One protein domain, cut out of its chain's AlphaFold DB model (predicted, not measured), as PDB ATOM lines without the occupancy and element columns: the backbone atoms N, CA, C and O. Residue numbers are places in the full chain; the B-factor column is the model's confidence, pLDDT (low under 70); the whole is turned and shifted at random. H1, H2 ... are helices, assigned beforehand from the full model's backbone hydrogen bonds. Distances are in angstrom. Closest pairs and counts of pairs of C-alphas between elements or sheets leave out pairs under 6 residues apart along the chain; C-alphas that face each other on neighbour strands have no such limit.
ATOM      1  N   ALA A  13     -46.834  30.317 -17.217       89.88
ATOM      2  CA  ALA A  13     -47.662  30.119 -18.404       89.88
ATOM      3  C   ALA A  13     -47.141  29.001 -19.327       89.88
ATOM      4  O   ALA A  13     -47.944  28.279 -19.918       89.88
ATOM      5  N   GLN A  14     -45.820  28.800 -19.408       90.88
ATOM      6  CA  GLN A  14     -45.220  27.731 -20.218       90.88
ATOM      7  C   GLN A  14     -45.576  26.327 -19.706       90.88
ATOM      8  O   GLN A  14     -45.550  25.374 -20.481       90.88
ATOM      9  N   PHE A  15     -45.954  26.203 -18.429       92.31
ATOM     10  CA  PHE A  15     -46.297  24.933 -17.782       92.31
ATOM     11  C   PHE A  15     -47.809  24.712 -17.640       92.31
ATOM     12  O   PHE A  15     -48.243  23.732 -17.032       92.31
ATOM     13  N   ALA A  16     -48.642  25.596 -18.203       89.81
ATOM     14  CA  ALA A  16     -50.095  25.523 -18.060       89.81
ATOM     15  C   ALA A  16     -50.678  24.191 -18.568       89.81
ATOM     16  O   ALA A  16     -51.643  23.687 -17.992       89.81
ATOM     17  N   GLY A  17     -50.089  23.592 -19.609       89.25
ATOM     18  CA  GLY A  17     -50.512  22.284 -20.119       89.25
ATOM     19  C   GLY A  17     -50.307  21.158 -19.102       89.25
ATOM     20  O   GLY A  17     -51.205  20.349 -18.878       89.25
ATOM     21  N   GLN A  18     -49.152  21.141 -18.434       90.38
ATOM     22  CA  GLN A  18     -48.802  20.158 -17.409       90.38
ATOM     23  C   GLN A  18     -49.603  20.383 -16.119       90.38
ATOM     24  O   GLN A  18     -50.058  19.429 -15.487       90.38
ATOM     25  N   VAL A  19     -49.829  21.644 -15.745       90.25
ATOM     26  CA  VAL A  19     -50.612  22.014 -14.556       90.25
ATOM     27  C   VAL A  19     -52.086  21.615 -14.700       90.25
ATOM     28  O   VAL A  19     -52.664  21.100 -13.748       90.25
ATOM     29  N   ASN A  20     -52.687  21.797 -15.882       88.31
ATOM     30  CA  ASN A  20     -54.119  21.561 -16.123       88.31
ATOM     31  C   ASN A  20     -54.451  20.149 -16.646       88.31
ATOM     32  O   ASN A  20     -55.542  19.918 -17.177       88.31
ATOM     33  N   GLN A  21     -53.526  19.197 -16.534       86.25
ATOM     34  CA  GLN A  21     -53.770  17.826 -16.974       86.25
ATOM     35  C   GLN A  21     -54.918  17.186 -16.169       86.25
ATOM     36  O   GLN A  21     -55.018  17.347 -14.951       86.25
ATOM     37  N   ARG A  22     -55.808  16.454 -16.853       77.19
ATOM     38  CA  ARG A  22     -56.991  15.835 -16.232       77.19
ATOM     39  C   ARG A  22     -56.601  14.817 -15.154       77.19
ATOM     40  O   ARG A  22     -55.729  13.988 -15.383       77.19
ATOM     41  N   GLY A  23     -57.331  14.835 -14.035       72.81
ATOM     42  CA  GLY A  23     -57.184  13.871 -12.936       72.81
ATOM     43  C   GLY A  23     -56.158  14.256 -11.867       72.81
ATOM     44  O   GLY A  23     -55.948  13.480 -10.941       72.81
ATOM     45  N   SER A  24     -55.554  15.440 -11.969       75.25
ATOM     46  CA  SER A  24     -54.453  15.863 -11.103       75.25
ATOM     47  C   SER A  24     -54.796  17.045 -10.209       75.25
ATOM     48  O   SER A  24     -55.679  17.851 -10.509       75.25
ATOM     49  N   ASN A  25     -54.063  17.175  -9.101       87.25
ATOM     50  CA  ASN A  25     -54.214  18.310  -8.196       87.25
ATOM     51  C   ASN A  25     -53.539  19.562  -8.786       87.25
ATOM     52  O   ASN A  25     -52.342  19.797  -8.610       87.25
ATOM     53  N   VAL A  26     -54.341  20.366  -9.489       89.81
ATOM     54  CA  VAL A  26     -53.920  21.603 -10.169       89.81
ATOM     55  C   VAL A  26     -53.237  22.583  -9.211       89.81
ATOM     56  O   VAL A  26     -52.235  23.194  -9.575       89.81
ATOM     57  N   ALA A  27     -53.742  22.718  -7.979       89.31
ATOM     58  CA  ALA A  27     -53.179  23.639  -6.992       89.31
ATOM     59  C   ALA A  27     -51.772  23.207  -6.554       89.31
ATOM     60  O   ALA A  27     -50.870  24.038  -6.491       89.31
ATOM     61  N   VAL A  28     -51.568  21.903  -6.326       87.38
ATOM     62  CA  VAL A  28     -50.246  21.349  -5.987       87.38
ATOM     63  C   VAL A  28     -49.261  21.572  -7.129       87.38
ATOM     64  O   VAL A  28     -48.167  22.070  -6.892       87.38
ATOM     65  N   ARG A  29     -49.650  21.272  -8.374       90.25
ATOM     66  CA  ARG A  29     -48.779  21.475  -9.544       90.25
ATOM     67  C   ARG A  29     -48.415  22.936  -9.754       90.25
ATOM     68  O   ARG A  29     -47.268  23.232 -10.061       90.25
ATOM     69  N   ARG A  30     -49.375  23.849  -9.575       91.94
ATOM     70  CA  ARG A  30     -49.114  25.288  -9.669       91.94
ATOM     71  C   ARG A  30     -48.102  25.734  -8.615       91.94
ATOM     72  O   ARG A  30     -47.105  26.334  -8.984       91.94
ATOM     73  N   ALA A  31     -48.297  25.342  -7.355       90.12
ATOM     74  CA  ALA A  31     -47.354  25.668  -6.286       90.12
ATOM     75  C   ALA A  31     -45.947  25.105  -6.555       90.12
ATOM     76  O   ALA A  31     -44.958  25.800  -6.358       90.12
ATOM     77  N   GLN A  32     -45.840  23.869  -7.060       91.12
ATOM     78  CA  GLN A  32     -44.547  23.302  -7.459       91.12
ATOM     79  C   GLN A  32     -43.867  24.111  -8.562       91.12
ATOM     80  O   GLN A  32     -42.652  24.295  -8.516       91.12
ATOM     81  N   VAL A  33     -44.639  24.578  -9.548       93.50
ATOM     82  CA  VAL A  33     -44.112  25.435 -10.611       93.50
ATOM     83  C   VAL A  33     -43.563  26.728 -10.031       93.50
ATOM     84  O   VAL A  33     -42.421  27.067 -10.330       93.50
ATOM     85  N   ASP A  34     -44.322  27.386  -9.160       93.00
ATOM     86  CA  ASP A  34     -43.902  28.636  -8.527       93.00
ATOM     87  C   ASP A  34     -42.599  28.437  -7.727       93.00
ATOM     88  O   ASP A  34     -41.621  29.140  -7.969       93.00
ATOM     89  N   TYR A  35     -42.503  27.392  -6.895       91.75
ATOM     90  CA  TYR A  35     -41.283  27.103  -6.123       91.75
ATOM     91  C   TYR A  35     -40.049  26.831  -6.992       91.75
ATOM     92  O   TYR A  35     -38.938  27.256  -6.664       91.75
ATOM     93  N   VAL A  36     -40.216  26.097  -8.093       94.38
ATOM     94  CA  VAL A  36     -39.109  25.776  -9.002       94.38
ATOM     95  C   VAL A  36     -38.652  27.010  -9.771       94.38
ATOM     96  O   VAL A  36     -37.446  27.188  -9.947       94.38
ATOM     97  N   LEU A  37     -39.581  27.869 -10.199       94.56
ATOM     98  CA  LEU A  37     -39.252  29.126 -10.868       94.56
ATOM     99  C   LEU A  37     -38.550  30.098  -9.916       94.56
ATOM    100  O   LEU A  37     -37.487  30.607 -10.269       94.56
ATOM    101  N   ASP A  38     -39.061  30.269  -8.698       92.69
ATOM    102  CA  ASP A  38     -38.440  31.124  -7.680       92.69
ATOM    103  C   ASP A  38     -37.023  30.641  -7.332       92.69
ATOM    104  O   ASP A  38     -36.069  31.422  -7.316       92.69
ATOM    105  N   SER A  39     -36.849  29.329  -7.143       93.00
ATOM    106  CA  SER A  39     -35.532  28.729  -6.905       93.00
ATOM    107  C   SER A  39     -34.593  28.880  -8.106       93.00
ATOM    108  O   SER A  39     -33.376  28.965  -7.935       93.00
ATOM    109  N   PHE A  40     -35.122  28.924  -9.332       94.44
ATOM    110  CA  PHE A  40     -34.310  29.089 -10.538       94.44
ATOM    111  C   PHE A  40     -33.841  30.532 -10.702       94.44
ATOM    112  O   PHE A  40     -32.668  30.760 -10.999       94.44
ATOM    113  N   GLU A  41     -34.711  31.504 -10.430       93.38
ATOM    114  CA  GLU A  41     -34.337  32.919 -10.371       93.38
ATOM    115  C   GLU A  41     -33.279  33.188  -9.294       93.38
ATOM    116  O   GLU A  41     -32.311  33.908  -9.549       93.38
ATOM    117  N   GLU A  42     -33.400  32.563  -8.120       91.88
ATOM    118  CA  GLU A  42     -32.373  32.646  -7.078       91.88
ATOM    119  C   GLU A  42     -31.072  31.955  -7.512       91.88
ATOM    120  O   GLU A  42     -29.992  32.541  -7.438       91.88
ATOM    121  N   GLY A  43     -31.167  30.738  -8.053       90.94
ATOM    122  CA  GLY A  43     -30.019  29.954  -8.499       90.94
ATOM    123  C   GLY A  43     -29.195  30.630  -9.599       90.94
ATOM    124  O   GLY A  43     -27.965  30.527  -9.584       90.94
ATOM    125  N   LYS A  44     -29.829  31.387 -10.509       92.38
ATOM    126  CA  LYS A  44     -29.141  32.164 -11.563       92.38
ATOM    127  C   LYS A  44     -28.132  33.180 -11.020       92.38
ATOM    128  O   LYS A  44     -27.208  33.552 -11.740       92.38
ATOM    129  N   LYS A  45     -28.279  33.626  -9.769       91.31
ATOM    130  CA  LYS A  45     -27.343  34.564  -9.127       91.31
ATOM    131  C   LYS A  45     -26.014  33.900  -8.759       91.31
ATOM    132  O   LYS A  45     -24.993  34.582  -8.681       91.31
ATOM    133  N   TYR A  46     -26.024  32.585  -8.539       90.19
ATOM    134  CA  TYR A  46     -24.871  31.847  -8.022       90.19
ATOM    135  C   TYR A  46     -24.245  30.919  -9.059       90.19
ATOM    136  O   TYR A  46     -23.019  30.867  -9.124       90.19
ATOM    137  N   MET A  47     -25.053  30.217  -9.859       91.06
ATOM    138  CA  MET A  47     -24.593  29.181 -10.793       91.06
ATOM    139  C   MET A  47     -23.755  29.736 -11.955       91.06
ATOM    140  O   MET A  47     -23.857  30.909 -12.322       91.06
ATOM    141  N   SER A  48     -22.927  28.877 -12.558       89.62
ATOM    142  CA  SER A  48     -22.275  29.187 -13.835       89.62
ATOM    143  C   SER A  48     -23.290  29.245 -14.983       89.62
ATOM    144  O   SER A  48     -24.418  28.761 -14.869       89.62
ATOM    145  N   LYS A  49     -22.875  29.796 -16.131       88.88
ATOM    146  CA  LYS A  49     -23.701  29.804 -17.347       88.88
ATOM    147  C   LYS A  49     -24.095  28.385 -17.776       88.88
ATOM    148  O   LYS A  49     -25.259  28.167 -18.094       88.88
ATOM    149  N   ASP A  50     -23.164  27.436 -17.722       86.44
ATOM    150  CA  ASP A  50     -23.404  26.047 -18.125       86.44
ATOM    151  C   ASP A  50     -24.376  25.346 -17.166       86.44
ATOM    152  O   ASP A  50     -25.265  24.612 -17.600       86.44
ATOM    153  N   GLY A  51     -24.271  25.626 -15.862       89.56
ATOM    154  CA  GLY A  51     -25.238  25.150 -14.873       89.56
ATOM    155  C   GLY A  51     -26.634  25.725 -15.086       89.56
ATOM    156  O   GLY A  51     -27.613  24.976 -15.074       89.56
ATOM    157  N   ILE A  52     -26.733  27.032 -15.351       92.38
ATOM    158  CA  ILE A  52     -28.003  27.689 -15.688       92.38
ATOM    159  C   ILE A  52     -28.606  27.067 -16.949       92.38
ATOM    160  O   ILE A  52     -29.798  26.758 -16.967       92.38
ATOM    161  N   GLU A  53     -27.801  26.856 -17.988       91.81
ATOM    162  CA  GLU A  53     -28.245  26.289 -19.257       91.81
ATOM    163  C   GLU A  53     -28.763  24.857 -19.109       91.81
ATOM    164  O   GLU A  53     -29.846  24.542 -19.609       91.81
ATOM    165  N   GLU A  54     -28.038  24.002 -18.390       92.56
ATOM    166  CA  GLU A  54     -28.420  22.601 -18.227       92.56
ATOM    167  C   GLU A  54     -29.676  22.456 -17.351       92.56
ATOM    168  O   GLU A  54     -30.580  21.679 -17.679       92.56
ATOM    169  N   VAL A  55     -29.802  23.263 -16.287       94.25
ATOM    170  CA  VAL A  55     -31.038  23.334 -15.490       94.25
ATOM    171  C   VAL A  55     -32.191  23.851 -16.347       94.25
ATOM    172  O   VAL A  55     -33.240  23.211 -16.401       94.25
ATOM    173  N   HIS A  56     -32.002  24.944 -17.088       94.25
ATOM    174  CA  HIS A  56     -33.021  25.501 -17.978       94.25
ATOM    175  C   HIS A  56     -33.506  24.482 -19.020       94.25
ATOM    176  O   HIS A  56     -34.713  24.322 -19.229       94.25
ATOM    177  N   LYS A  57     -32.576  23.753 -19.650       92.88
ATOM    178  CA  LYS A  57     -32.868  22.697 -20.629       92.88
ATOM    179  C   LYS A  57     -33.754  21.610 -20.027       92.88
ATOM    180  O   LYS A  57     -34.728  21.204 -20.661       92.88
ATOM    181  N   TYR A  58     -33.449  21.160 -18.811       94.69
ATOM    182  CA  TYR A  58     -34.273  20.178 -18.114       94.69
ATOM    183  C   TYR A  58     -35.642  20.743 -17.723       94.69
ATOM    184  O   TYR A  58     -36.664  20.104 -17.982       94.69
ATOM    185  N   LEU A  59     -35.686  21.952 -17.157       94.88
ATOM    186  CA  LEU A  59     -36.930  22.574 -16.703       94.88
ATOM    187  C   LEU A  59     -37.925  22.760 -17.848       94.88
ATOM    188  O   LEU A  59     -39.101  22.440 -17.679       94.88
ATOM    189  N   ARG A  60     -37.456  23.162 -19.036       93.31
ATOM    190  CA  ARG A  60     -38.277  23.310 -20.249       93.31
ATOM    191  C   ARG A  60     -39.049  22.058 -20.660       93.31
ATOM    192  O   ARG A  60     -40.043  22.180 -21.369       93.31
ATOM    193  N   THR A  61     -38.602  20.868 -20.264       91.12
ATOM    194  CA  THR A  61     -39.305  19.623 -20.606       91.12
ATOM    195  C   THR A  61     -40.672  19.524 -19.926       91.12
ATOM    196  O   THR A  61     -41.566  18.856 -20.437       91.12
ATOM    197  N   GLY A  62     -40.839  20.156 -18.757       88.56
ATOM    198  CA  GLY A  62     -42.044  20.043 -17.936       88.56
ATOM    199  C   GLY A  62     -42.314  18.637 -17.375       88.56
ATOM    200  O   GLY A  62     -43.294  18.467 -16.658       88.56
ATOM    201  N   GLU A  63     -41.460  17.634 -17.639       89.19
ATOM    202  CA  GLU A  63     -41.622  16.243 -17.160       89.19
ATOM    203  C   GLU A  63     -41.637  16.149 -15.626       89.19
ATOM    204  O   GLU A  63     -42.173  15.206 -15.040       89.19
ATOM    205  N   TRP A  64     -41.022  17.132 -14.976       92.44
ATOM    206  CA  TRP A  64     -40.926  17.249 -13.532       92.44
ATOM    207  C   TRP A  64     -42.198  17.795 -12.874       92.44
ATOM    208  O   TRP A  64     -42.331  17.651 -11.666       92.44
ATOM    209  N   VAL A  65     -43.134  18.388 -13.624       92.12
ATOM    210  CA  VAL A  65     -44.387  18.910 -13.062       92.12
ATOM    211  C   VAL A  65     -45.306  17.733 -12.743       92.12
ATOM    212  O   VAL A  65     -45.928  17.148 -13.630       92.12
ATOM    213  N   GLN A  66     -45.374  17.365 -11.468       89.25
ATOM    214  CA  GLN A  66     -46.123  16.210 -10.971       89.25
ATOM    215  C   GLN A  66     -47.031  16.636  -9.811       89.25
ATOM    216  O   GLN A  66     -46.955  17.742  -9.304       89.25
ATOM    217  N   ASP A  67     -47.947  15.784  -9.368       85.00
ATOM    218  CA  ASP A  67     -48.824  16.053  -8.213       85.00
ATOM    219  C   ASP A  67     -48.417  15.266  -6.954       85.00
ATOM    220  O   ASP A  67     -49.180  15.166  -5.994       85.00
ATOM    221  N   GLN A  68     -47.195  14.726  -6.936       84.44
ATOM    222  CA  GLN A  68     -46.671  13.958  -5.807       84.44
ATOM    223  C   GLN A  68     -46.390  14.864  -4.602       84.44
ATOM    224  O   GLN A  68     -45.645  15.839  -4.689       84.44
ATOM    225  N   THR A  69     -46.941  14.507  -3.444       81.56
ATOM    226  CA  THR A  69     -46.757  15.249  -2.185       81.56
ATOM    227  C   THR A  69     -45.506  14.835  -1.412       81.56
ATOM    228  O   THR A  69     -45.098  15.547  -0.500       81.56
ATOM    229  N   ASN A  70     -44.878  13.713  -1.777       86.69
ATOM    230  CA  ASN A  70     -43.638  13.234  -1.175       86.69
ATOM    231  C   ASN A  70     -42.523  13.109  -2.226       86.69
ATOM    232  O   ASN A  70     -42.770  12.697  -3.362       86.69
ATOM    233  N   ALA A  71     -41.290  13.424  -1.822       87.75
ATOM    234  CA  ALA A  71     -40.130  13.374  -2.708       87.75
ATOM    235  C   ALA A  71     -39.828  11.949  -3.206       87.75
ATOM    236  O   ALA A  71     -39.510  11.771  -4.377       87.75
ATOM    237  N   GLY A  72     -39.995  10.920  -2.363       87.25
ATOM    238  CA  GLY A  72     -39.672   9.522  -2.693       87.25
ATOM    239  C   GLY A  72     -40.457   8.939  -3.881       87.25
ATOM    240  O   GLY A  72     -39.972   8.079  -4.626       87.25
ATOM    241  N   SER A  73     -41.678   9.426  -4.095       88.38
ATOM    242  CA  SER A  73     -42.534   9.049  -5.219       88.38
ATOM    243  C   SER A  73     -42.292   9.880  -6.472       88.38
ATOM    244  O   SER A  73     -42.772   9.507  -7.543       88.38
ATOM    245  N   HIS A  74     -41.533  10.971  -6.376       91.56
ATOM    246  CA  HIS A  74     -41.280  11.850  -7.503       91.56
ATOM    247  C   HIS A  74     -40.351  11.173  -8.536       91.56
ATOM    248  O   HIS A  74     -39.275  10.686  -8.176       91.56
ATOM    249  N   PRO A  75     -40.690  11.154  -9.840       91.25
ATOM    250  CA  PRO A  75     -39.851  10.537 -10.872       91.25
ATOM    251  C   PRO A  75     -38.422  11.094 -10.923       91.25
ATOM    252  O   PRO A  75     -37.483  10.337 -11.161       91.25
ATOM    253  N   ALA A  76     -38.247  12.397 -10.671       93.19
ATOM    254  CA  ALA A  76     -36.921  13.018 -10.601       93.19
ATOM    255  C   ALA A  76     -36.073  12.448  -9.450       93.19
ATOM    256  O   ALA A  76     -34.925  12.088  -9.683       93.19
ATOM    257  N   TYR A  77     -36.652  12.254  -8.256       93.44
ATOM    258  CA  TYR A  77     -35.977  11.579  -7.142       93.44
ATOM    259  C   TYR A  77     -35.573  10.158  -7.537       93.44
ATOM    260  O   TYR A  77     -34.409   9.784  -7.422       93.44
ATOM    261  N   ARG A  78     -36.520   9.368  -8.066       91.62
ATOM    262  CA  ARG A  78     -36.269   7.959  -8.404       91.62
ATOM    263  C   ARG A  78     -35.156   7.794  -9.437       91.62
ATOM    264  O   ARG A  78     -34.332   6.894  -9.293       91.62
ATOM    265  N   ARG A  79     -35.091   8.679 -10.435       92.25
ATOM    266  CA  ARG A  79     -34.001   8.733 -11.426       92.25
ATOM    267  C   ARG A  79     -32.684   9.222 -10.827       92.25
ATOM    268  O   ARG A  79     -31.625   8.724 -11.209       92.25
ATOM    269  N   PHE A  80     -32.735  10.163  -9.890       93.69
ATOM    270  CA  PHE A  80     -31.537  10.692  -9.254       93.69
ATOM    271  C   PHE A  80     -30.843   9.612  -8.422       93.69
ATOM    272  O   PHE A  80     -29.676   9.322  -8.680       93.69
ATOM    273  N   VAL A  81     -31.574   8.970  -7.498       91.94
ATOM    274  CA  VAL A  81     -31.026   7.952  -6.576       91.94
ATOM    275  C   VAL A  81     -30.973   6.538  -7.167       91.94
ATOM    276  O   VAL A  81     -30.314   5.669  -6.605       91.94
ATOM    277  N   GLY A  82     -31.660   6.283  -8.283       89.81
ATOM    278  CA  GLY A  82     -31.734   4.959  -8.905       89.81
ATOM    279  C   GLY A  82     -32.631   3.976  -8.151       89.81
ATOM    280  O   GLY A  82     -32.202   2.884  -7.786       89.81
ATOM    281  N   SER A  83     -33.878   4.364  -7.884       86.56
ATOM    282  CA  SER A  83     -34.880   3.511  -7.226       86.56
ATOM    283  C   SER A  83     -36.046   3.180  -8.162       86.56
ATOM    284  O   SER A  83     -36.221   3.816  -9.195       86.56
ATOM    285  N   GLY A  84     -36.848   2.160  -7.837       79.38
ATOM    286  CA  GLY A  84     -38.048   1.818  -8.617       79.38
ATOM    287  C   GLY A  84     -37.771   1.399 -10.068       79.38
ATOM    288  O   GLY A  84     -38.555   1.728 -10.952       79.38
ATOM    289  N   GLY A  85     -36.643   0.722 -10.316       82.00
ATOM    290  CA  GLY A  85     -36.233   0.250 -11.646       82.00
ATOM    291  C   GLY A  85     -35.432   1.260 -12.474       82.00
ATOM    292  O   GLY A  85     -34.983   0.926 -13.569       82.00
ATOM    293  N   TYR A  86     -35.210   2.475 -11.966       85.62
ATOM    294  CA  TYR A  86     -34.348   3.454 -12.621       85.62
ATOM    295  C   TYR A  86     -32.874   3.214 -12.289       85.62
ATOM    296  O   TYR A  86     -32.520   2.900 -11.155       85.62
ATOM    297  N   LYS A  87     -31.997   3.425 -13.276       86.69
ATOM    298  CA  LYS A  87     -30.556   3.546 -13.032       86.69
ATOM    299  C   LYS A  87     -30.277   4.892 -12.358       86.69
ATOM    300  O   LYS A  87     -30.849   5.903 -12.762       86.69
ATOM    301  N   LYS A  88     -29.397   4.887 -11.358       91.06
ATOM    302  CA  LYS A  88     -28.918   6.091 -10.671       91.06
ATOM    303  C   LYS A  88     -28.222   7.027 -11.663       91.06
ATOM    304  O   LYS A  88     -27.468   6.551 -12.508       91.06
ATOM    305  N   THR A  89     -28.505   8.328 -11.577       91.44
ATOM    306  CA  THR A  89     -27.957   9.323 -12.518       91.44
ATOM    307  C   THR A  89     -27.150  10.430 -11.859       91.44
ATOM    308  O   THR A  89     -26.284  10.983 -12.523       91.44
ATOM    309  N   LEU A  90     -27.434  10.789 -10.600       92.75
ATOM    310  CA  LEU A  90     -26.813  11.944  -9.929       92.75
ATOM    311  C   LEU A  90     -26.923  13.260 -10.734       92.75
ATOM    312  O   LEU A  90     -26.146  14.189 -10.540       92.75
ATOM    313  N   TYR A  91     -27.902  13.344 -11.641       94.19
ATOM    314  CA  TYR A  91     -28.088  14.476 -12.541       94.19
ATOM    315  C   TYR A  91     -28.579  15.697 -11.765       94.19
ATOM    316  O   TYR A  91     -29.686  15.681 -11.212       94.19
ATOM    317  N   TYR A  92     -27.784  16.766 -11.736       95.19
ATOM    318  CA  TYR A  92     -28.063  17.922 -10.889       95.19
ATOM    319  C   TYR A  92     -29.435  18.572 -11.156       95.19
ATOM    320  O   TYR A  92     -30.130  18.860 -10.188       95.19
ATOM    321  N   PRO A  93     -29.929  18.733 -12.399       95.81
ATOM    322  CA  PRO A  93     -31.266  19.287 -12.619       95.81
ATOM    323  C   PRO A  93     -32.417  18.465 -12.012       95.81
ATOM    324  O   PRO A  93     -33.432  19.037 -11.621       95.81
ATOM    325  N   GLN A  94     -32.271  17.139 -11.866       95.19
ATOM    326  CA  GLN A  94     -33.246  16.336 -11.109       95.19
ATOM    327  C   GLN A  94     -33.183  16.659  -9.616       95.19
ATOM    328  O   GLN A  94     -34.227  16.770  -8.974       95.19
ATOM    329  N   PHE A  95     -31.974  16.842  -9.080       95.12
ATOM    330  CA  PHE A  95     -31.779  17.310  -7.713       95.12
ATOM    331  C   PHE A  95     -32.379  18.692  -7.484       95.12
ATOM    332  O   PHE A  95     -33.135  18.879  -6.533       95.12
ATOM    333  N   PHE A  96     -32.120  19.617  -8.405       95.31
ATOM    334  CA  PHE A  96     -32.599  20.989  -8.369       95.31
ATOM    335  C   PHE A  96     -34.122  21.075  -8.190       95.31
ATOM    336  O   PHE A  96     -34.608  21.805  -7.329       95.31
ATOM    337  N   VAL A  97     -34.882  20.293  -8.960       94.88
ATOM    338  CA  VAL A  97     -36.347  20.273  -8.850       94.88
ATOM    339  C   VAL A  97     -36.787  19.744  -7.483       94.88
ATOM    340  O   VAL A  97     -37.659  20.337  -6.852       94.88
ATOM    341  N   ILE A  98     -36.193  18.646  -7.005       93.75
ATOM    342  CA  ILE A  98     -36.587  18.062  -5.716       93.75
ATOM    343  C   ILE A  98     -36.280  19.019  -4.561       93.75
ATOM    344  O   ILE A  98     -37.146  19.216  -3.709       93.75
ATOM    345  N   GLN A  99     -35.106  19.661  -4.542       91.75
ATOM    346  CA  GLN A  99     -34.806  20.631  -3.486       91.75
ATOM    347  C   GLN A  99     -35.774  21.822  -3.510       91.75
ATOM    348  O   GLN A  99     -36.250  22.264  -2.466       91.75
ATOM    349  N   ALA A 100     -36.123  22.316  -4.701       91.75
ATOM    350  CA  ALA A 100     -36.995  23.473  -4.834       91.75
ATOM    351  C   ALA A 100     -38.408  23.168  -4.316       91.75
ATOM    352  O   ALA A 100     -38.987  23.969  -3.590       91.75
ATOM    353  N   ILE A 101     -38.940  21.983  -4.627       90.25
ATOM    354  CA  ILE A 101     -40.296  21.592  -4.223       90.25
ATOM    355  C   ILE A 101     -40.375  21.245  -2.726       90.25
ATOM    356  O   ILE A 101     -41.362  21.585  -2.065       90.25
ATOM    357  N   TYR A 102     -39.374  20.542  -2.186       85.88
ATOM    358  CA  TYR A 102     -39.500  19.876  -0.883       85.88
ATOM    359  C   TYR A 102     -38.602  20.440   0.230       85.88
ATOM    360  O   TYR A 102     -38.885  20.167   1.391       85.88
ATOM    361  N   THR A 103     -37.563  21.231  -0.067       73.94
ATOM    362  CA  THR A 103     -36.657  21.784   0.967       73.94
ATOM    363  C   THR A 103     -37.137  23.137   1.503       73.94
ATOM    364  O   THR A 103     -36.977  23.426   2.684       73.94
ATOM    365  N   LEU A 104     -37.783  23.961   0.670       59.72
ATOM    366  CA  LEU A 104     -38.141  25.347   1.016       59.72
ATOM    367  C   LEU A 104     -39.439  25.501   1.836       59.72
ATOM    368  O   LEU A 104     -39.764  26.604   2.261       59.72
ATOM    369  N   ASN A 105     -40.163  24.410   2.113       53.50
ATOM    370  CA  ASN A 105     -41.503  24.449   2.718       53.50
ATOM    371  C   ASN A 105     -41.552  24.177   4.238       53.50
ATOM    372  O   ASN A 105     -42.609  23.822   4.764       53.50
ATOM    373  N   SER A 106     -40.432  24.331   4.955       46.38
ATOM    374  CA  SER A 106     -40.352  24.330   6.436       46.38
ATOM    375  C   SER A 106     -40.927  23.103   7.168       46.38
ATOM    376  O   SER A 106     -41.038  23.104   8.394       46.38
ATOM    377  N   ARG A 107     -41.280  22.031   6.458       50.44
ATOM    378  CA  ARG A 107     -41.567  20.717   7.035       50.44
ATOM    379  C   ARG A 107     -40.313  19.888   6.880       50.44
ATOM    380  O   ARG A 107     -39.754  19.885   5.791       50.44
ATOM    381  N   GLN A 108     -39.906  19.255   7.982       55.59
ATOM    382  CA  GLN A 108     -38.848  18.248   8.086       55.59
ATOM    383  C   GLN A 108     -38.413  17.742   6.716       55.59
ATOM    384  O   GLN A 108     -39.216  17.136   6.001       55.59
ATOM    385  N   ILE A 109     -37.168  18.053   6.355       62.47
ATOM    386  CA  ILE A 109     -36.509  17.496   5.183       62.47
ATOM    387  C   ILE A 109     -36.678  15.984   5.310       62.47
ATOM    388  O   ILE A 109     -36.086  15.367   6.183       62.47
ATOM    389  N   GLY A 110     -37.603  15.410   4.542       72.94
ATOM    390  CA  GLY A 110     -37.896  13.988   4.675       72.94
ATOM    391  C   GLY A 110     -36.680  13.173   4.250       72.94
ATOM    392  O   GLY A 110     -35.920  13.628   3.394       72.94
ATOM    393  N   ASP A 111     -36.553  11.948   4.758       84.44
ATOM    394  CA  ASP A 111     -35.413  11.042   4.531       84.44
ATOM    395  C   ASP A 111     -34.988  10.939   3.051       84.44
ATOM    396  O   ASP A 111     -33.816  10.782   2.718       84.44
ATOM    397  N   ALA A 112     -35.947  11.052   2.125       87.38
ATOM    398  CA  ALA A 112     -35.682  11.061   0.687       87.38
ATOM    399  C   ALA A 112     -34.834  12.267   0.241       87.38
ATOM    400  O   ALA A 112     -33.923  12.118  -0.568       87.38
ATOM    401  N   VAL A 113     -35.123  13.464   0.748       87.19
ATOM    402  CA  VAL A 113     -34.354  14.666   0.418       87.19
ATOM    403  C   VAL A 113     -32.986  14.603   1.093       87.19
ATOM    404  O   VAL A 113     -31.994  14.842   0.412       87.19
ATOM    405  N   GLU A 114     -32.900  14.194   2.364       88.69
ATOM    406  CA  GLU A 114     -31.611  14.019   3.063       88.69
ATOM    407  C   GLU A 114     -30.687  13.065   2.304       88.69
ATOM    408  O   GLU A 114     -29.559  13.423   1.965       88.69
ATOM    409  N   ARG A 115     -31.218  11.910   1.892       90.75
ATOM    410  CA  ARG A 115     -30.494  10.956   1.054       90.75
ATOM    411  C   ARG A 115     -29.976  11.582  -0.241       90.75
ATOM    412  O   ARG A 115     -28.886  11.244  -0.690       90.75
ATOM    413  N   MET A 116     -30.727  12.479  -0.880       92.62
ATOM    414  CA  MET A 116     -30.236  13.154  -2.085       92.62
ATOM    415  C   MET A 116     -29.044  14.067  -1.798       92.62
ATOM    416  O   MET A 116     -28.125  14.106  -2.612       92.62
ATOM    417  N   TYR A 117     -29.039  14.770  -0.662       91.81
ATOM    418  CA  TYR A 117     -27.905  15.594  -0.238       91.81
ATOM    419  C   TYR A 117     -26.673  14.748   0.101       91.81
ATOM    420  O   TYR A 117     -25.563  15.130  -0.270       91.81
ATOM    421  N   GLU A 118     -26.845  13.585   0.733       91.75
ATOM    422  CA  GLU A 118     -25.751  12.633   0.985       91.75
ATOM    423  C   GLU A 118     -25.134  12.123  -0.323       91.75
ATOM    424  O   GLU A 118     -23.920  12.183  -0.523       91.75
ATOM    425  N   GLU A 119     -25.984  11.681  -1.252       93.25
ATOM    426  CA  GLU A 119     -25.567  11.167  -2.557       93.25
ATOM    427  C   GLU A 119     -24.873  12.245  -3.397       93.25
ATOM    428  O   GLU A 119     -23.861  11.985  -4.055       93.25
ATOM    429  N   LEU A 120     -25.382  13.480  -3.344       91.81
ATOM    430  CA  LEU A 120     -24.762  14.619  -4.004       91.81
ATOM    431  C   LEU A 120     -23.430  14.990  -3.340       91.81
ATOM    432  O   LEU A 120     -22.469  15.278  -4.043       91.81
ATOM    433  N   SER A 121     -23.335  14.938  -2.011       91.56
ATOM    434  CA  SER A 121     -22.088  15.222  -1.290       91.56
ATOM    435  C   SER A 121     -20.981  14.240  -1.674       91.56
ATOM    436  O   SER A 121     -19.851  14.649  -1.948       91.56
ATOM    437  N   GLY A 122     -21.319  12.949  -1.763       90.88
ATOM    438  CA  GLY A 122     -20.405  11.913  -2.242       90.88
ATOM    439  C   GLY A 122     -19.969  12.146  -3.691       90.88
ATOM    440  O   GLY A 122     -18.778  12.086  -3.988       90.88
ATOM    441  N   HIS A 123     -20.913  12.483  -4.576       91.00
ATOM    442  CA  HIS A 123     -20.636  12.771  -5.991       91.00
ATOM    443  C   HIS A 123     -19.730  13.991  -6.189       91.00
ATOM    444  O   HIS A 123     -18.812  13.966  -7.001       91.00
ATOM    445  N   TRP A 124     -19.968  15.057  -5.426       88.69
ATOM    446  CA  TRP A 124     -19.215  16.307  -5.521       88.69
ATOM    447  C   TRP A 124     -17.917  16.301  -4.703       88.69
ATOM    448  O   TRP A 124     -17.165  17.274  -4.760       88.69
ATOM    449  N   GLY A 125     -17.658  15.244  -3.926       88.00
ATOM    450  CA  GLY A 125     -16.477  15.129  -3.070       88.00
ATOM    451  C   GLY A 125     -16.411  16.177  -1.955       88.00
ATOM    452  O   GLY A 125     -15.328  16.467  -1.450       88.00
ATOM    453  N   LYS A 126     -17.547  16.779  -1.579       87.94
ATOM    454  CA  LYS A 126     -17.633  17.797  -0.525       87.94
ATOM    455  C   LYS A 126     -18.936  17.668   0.242       87.94
ATOM    456  O   LYS A 126     -19.954  17.294  -0.326       87.94
ATOM    457  N   PHE A 127     -18.918  18.043   1.516       89.56
ATOM    458  CA  PHE A 127     -20.138  18.102   2.309       89.56
ATOM    459  C   PHE A 127     -21.064  19.211   1.795       89.56
ATOM    460  O   PHE A 127     -20.658  20.373   1.691       89.56
ATOM    461  N   ILE A 128     -22.303  18.844   1.477       88.44
ATOM    462  CA  ILE A 128     -23.368  19.758   1.072       88.44
ATOM    463  C   ILE A 128     -24.454  19.688   2.150       88.44
ATOM    464  O   ILE A 128     -25.103  18.648   2.280       88.44
ATOM    465  N   PRO A 129     -24.658  20.758   2.936       84.81
ATOM    466  CA  PRO A 129     -25.653  20.738   3.995       84.81
ATOM    467  C   PRO A 129     -27.065  20.788   3.397       84.81
ATOM    468  O   PRO A 129     -27.299  21.470   2.400       84.81
ATOM    469  N   SER A 130     -27.996  20.059   4.011       83.25
ATOM    470  CA  SER A 130     -29.395  19.973   3.575       83.25
ATOM    471  C   SER A 130     -30.268  21.136   4.063       83.25
ATOM    472  O   SER A 130     -31.397  21.287   3.606       83.25
ATOM    473  N   ASP A 131     -29.745  21.978   4.958       80.88
ATOM    474  CA  ASP A 131     -30.449  23.102   5.588       80.88
ATOM    475  C   ASP A 131     -30.761  24.263   4.632       80.88
ATOM    476  O   ASP A 131     -31.625  25.093   4.920       80.88
ATOM    477  N   LYS A 132     -30.076  24.320   3.487       82.00
ATOM    478  CA  LYS A 132     -30.239  25.364   2.479       82.00
ATOM    479  C   LYS A 132     -30.147  24.799   1.061       82.00
ATOM    480  O   LYS A 132     -29.428  23.824   0.841       82.00
ATOM    481  N   PRO A 133     -30.805  25.443   0.080       87.19
ATOM    482  CA  PRO A 133     -30.652  25.075  -1.319       87.19
ATOM    483  C   PRO A 133     -29.187  25.100  -1.760       87.19
ATOM    484  O   PRO A 133     -28.428  26.020  -1.437       87.19
ATOM    485  N   PHE A 134     -28.801  24.098  -2.539       89.81
ATOM    486  CA  PHE A 134     -27.476  24.000  -3.127       89.81
ATOM    487  C   PHE A 134     -27.501  24.444  -4.590       89.81
ATOM    488  O   PHE A 134     -28.149  23.820  -5.438       89.81
ATOM    489  N   TYR A 135     -26.737  25.497  -4.887       91.25
ATOM    490  CA  TYR A 135     -26.483  26.007  -6.234       91.25
ATOM    491  C   TYR A 135     -24.993  25.833  -6.565       91.25
ATOM    492  O   TYR A 135     -24.148  26.448  -5.907       91.25
ATOM    493  N   PRO A 136     -24.634  24.964  -7.524       85.50
ATOM    494  CA  PRO A 136     -23.254  24.615  -7.789       85.50
ATOM    495  C   PRO A 136     -22.508  25.760  -8.463       85.50
ATOM    496  O   PRO A 136     -23.027  26.427  -9.355       85.50
ATOM    497  N   ARG A 137     -21.256  25.933  -8.042       86.00
ATOM    498  CA  ARG A 137     -20.251  26.740  -8.725       86.00
ATOM    499  C   ARG A 137     -18.865  26.225  -8.379       86.00
ATOM    500  O   ARG A 137     -18.554  26.062  -7.196       86.00
ATOM    501  N   LEU A 138     -18.053  25.969  -9.391       84.06
ATOM    502  CA  LEU A 138     -16.645  25.612  -9.270       84.06
ATOM    503  C   LEU A 138     -15.785  26.570 -10.096       84.06
ATOM    504  O   LEU A 138     -16.272  27.307 -10.948       84.06
ATOM    505  N   ALA A 139     -14.489  26.588  -9.787       84.75
ATOM    506  CA  ALA A 139     -13.515  27.359 -10.552       84.75
ATOM    507  C   ALA A 139     -13.180  26.693 -11.897       84.75
ATOM    508  O   ALA A 139     -12.860  27.398 -12.847       84.75
ATOM    509  N   ASP A 140     -13.265  25.361 -11.960       87.12
ATOM    510  CA  ASP A 140     -13.066  24.556 -13.165       87.12
ATOM    511  C   ASP A 140     -14.424  24.296 -13.854       87.12
ATOM    512  O   ASP A 140     -15.241  23.537 -13.314       87.12
ATOM    513  N   PRO A 141     -14.687  24.909 -15.026       83.44
ATOM    514  CA  PRO A 141     -15.949  24.747 -15.745       83.44
ATOM    515  C   PRO A 141     -16.185  23.324 -16.260       83.44
ATOM    516  O   PRO A 141     -17.325  22.857 -16.263       83.44
ATOM    517  N   ASP A 142     -15.134  22.606 -16.663       84.56
ATOM    518  CA  ASP A 142     -15.262  21.251 -17.202       84.56
ATOM    519  C   ASP A 142     -15.630  20.270 -16.090       84.56
ATOM    520  O   ASP A 142     -16.531  19.436 -16.248       84.56
ATOM    521  N   GLN A 143     -14.985  20.414 -14.932       86.50
ATOM    522  CA  GLN A 143     -15.332  19.643 -13.744       86.50
ATOM    523  C   GLN A 143     -16.757  19.957 -13.269       86.50
ATOM    524  O   GLN A 143     -17.512  19.038 -12.944       86.50
ATOM    525  N   GLU A 144     -17.153  21.233 -13.259       87.19
ATOM    526  CA  GLU A 144     -18.515  21.635 -12.898       87.19
ATOM    527  C   GLU A 144     -19.546  20.975 -13.812       87.19
ATOM    528  O   GLU A 144     -20.500  20.352 -13.344       87.19
ATOM    529  N   ARG A 145     -19.311  21.040 -15.123       86.44
ATOM    530  CA  ARG A 145     -20.187  20.465 -16.136       86.44
ATOM    531  C   ARG A 145     -20.310  18.947 -15.994       86.44
ATOM    532  O   ARG A 145     -21.409  18.409 -16.137       86.44
ATOM    533  N   LEU A 146     -19.214  18.246 -15.695       87.31
ATOM    534  CA  LEU A 146     -19.234  16.805 -15.418       87.31
ATOM    535  C   LEU A 146     -20.093  16.473 -14.195       87.31
ATOM    536  O   LEU A 146     -20.904  15.547 -14.250       87.31
ATOM    537  N   LEU A 147     -19.961  17.244 -13.117       89.62
ATOM    538  CA  LEU A 147     -20.724  17.021 -11.891       89.62
ATOM    539  C   LEU A 147     -22.208  17.365 -12.056       89.62
ATOM    540  O   LEU A 147     -23.056  16.638 -11.540       89.62
ATOM    541  N   ILE A 148     -22.526  18.413 -12.821       91.25
ATOM    542  CA  ILE A 148     -23.901  18.792 -13.174       91.25
ATOM    543  C   ILE A 148     -24.566  17.701 -14.018       91.25
ATOM    544  O   ILE A 148     -25.708  17.317 -13.745       91.25
ATOM    545  N   MET A 149     -23.863  17.182 -15.030       89.56
ATOM    546  CA  MET A 149     -24.379  16.098 -15.866       89.56
ATOM    547  C   MET A 149     -24.495  14.777 -15.097       89.56
ATOM    548  O   MET A 149     -25.407  14.001 -15.369       89.56
ATOM    549  N   GLY A 150     -23.596  14.494 -14.155       87.88
ATOM    550  CA  GLY A 150     -23.530  13.183 -13.512       87.88
ATOM    551  C   GLY A 150     -23.445  12.046 -14.541       87.88
ATOM    552  O   GLY A 150     -22.901  12.196 -15.637       87.88
ATOM    553  N   ASP A 151     -24.078  10.920 -14.231       82.62
ATOM    554  CA  ASP A 151     -24.178   9.760 -15.121       82.62
ATOM    555  C   ASP A 151     -25.282   9.913 -16.182       82.62
ATOM    556  O   ASP A 151     -25.624   8.964 -16.884       82.62
ATOM    557  N   TYR A 152     -25.868  11.099 -16.352       67.38
ATOM    558  CA  TYR A 152     -27.001  11.335 -17.254       67.38
ATOM    559  C   TYR A 152     -26.683  11.215 -18.754       67.38
ATOM    560  O   TYR A 152     -27.599  11.201 -19.583       67.38
ATOM    561  N   ARG A 153     -25.405  11.039 -19.115       58.12
ATOM    562  CA  ARG A 153     -24.920  10.817 -20.493       58.12
ATOM    563  C   ARG A 153     -25.605   9.652 -21.235       58.12
ATOM    564  O   ARG A 153     -25.420   9.494 -22.433       58.12
ATOM    565  N   TRP A 154     -26.442   8.856 -20.564       43.12
ATOM    566  CA  TRP A 154     -27.270   7.813 -21.177       43.12
ATOM    567  C   TRP A 154     -28.460   8.321 -22.014       43.12
ATOM    568  O   TRP A 154     -28.978   7.533 -22.809       43.12
ATOM    569  N   ARG A 155     -28.915   9.585 -21.892       45.28
ATOM    570  CA  ARG A 155     -30.064  10.068 -22.699       45.28
ATOM    571  C   ARG A 155     -29.723  10.228 -24.192       45.28
ATOM    572  O   ARG A 155     -30.554   9.879 -25.028       45.28
ATOM    573  N   ASP A 156     -28.494  10.620 -24.533       41.69
ATOM    574  CA  ASP A 156     -28.069  10.783 -25.936       41.69
ATOM    575  C   ASP A 156     -27.959   9.437 -26.685       41.69
ATOM    576  O   ASP A 156     -28.167   9.370 -27.895       41.69
ATOM    577  N   PHE A 157     -27.763   8.327 -25.962       34.34
ATOM    578  CA  PHE A 157     -27.734   6.978 -26.545       34.34
ATOM    579  C   PHE A 157     -29.122   6.383 -26.840       34.34
ATOM    580  O   PHE A 157     -29.213   5.417 -27.599       34.34
ATOM    581  N   GLN A 158     -30.207   6.922 -26.269       37.53
ATOM    582  CA  GLN A 158     -31.562   6.402 -26.517       37.53
ATOM    583  C   GLN A 158     -32.318   7.171 -27.604       37.53
ATOM    584  O   GLN A 158     -33.081   6.557 -28.348       37.53
TER     585      GLN A 158
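Overview. This is residues 13 to 158 of the 233 residues of an uncharacterized protein of Fusarium oxysporum (UniProt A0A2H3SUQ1). The longest helix, H2, crosses one side of a short core helix, H5, round which H3, H4, H6 and H7 also pack, mostly crossed; H1 folds back on residues 26 to 33 of H2, away from the core. The printed part has 146 residues with seven named helices, H1 to H7 along the chain, and no named strand: all helix. It is compact, with a radius of gyration of the C-alphas of 14.6 A, and spans 44 by 33 by 30 A.

Arrangement. H2, residues 26 to 43, touches the hub H5, residues 92 to 102, with its residues 32 to 39 alone, at a steep tilt of 58 degrees; the closest C-alphas, of Val 36 and Ala 100, are 5.2 A apart. H1, residues 13 to 19, forms a hairpin with H2, closest at the C-alphas of Val 19 and Arg 29, 5.4 A. H3, residues 49 to 59, touches H5, closest at the C-alphas of Val 55 and Pro 93, 5.0 A. H4, residues 75 to 81, touches H5, closest at the C-alphas of Ala 76 and Gln 94, 5.0 A. H6, residues 111 to 124, forms a hairpin with H5 through residues 113 to 116 alone, closest at the C-alphas of Gln 99 and Val 113, 7.1 A. H7, residues 141 to 154, is about perpendicular to H5 at 86 degrees and touches it with residues 147 to 150 alone, closest at the C-alphas of Tyr 92 and Ile 148, 4.8 A. H2 to H6 have every O i to N i+4 pair within hydrogen-bond range; H7 has 6 of 10, and H1 1 of 3 beside 2 of 4 O i to N i+3 pairs.

Along the chain. H2 is 25.4 A long, from C-alpha 26 at (-53.920, 21.603, -10.169); H7 is 21.1 A, ending at C-alpha 154 at (-27.270, 7.813, -21.177).

Size, cuts and confidence. The printed part has no cut. The links H3 to H4 and H6 to H7 are long. Residues 104 to 109 and 152 to 158 have pLDDT under 70.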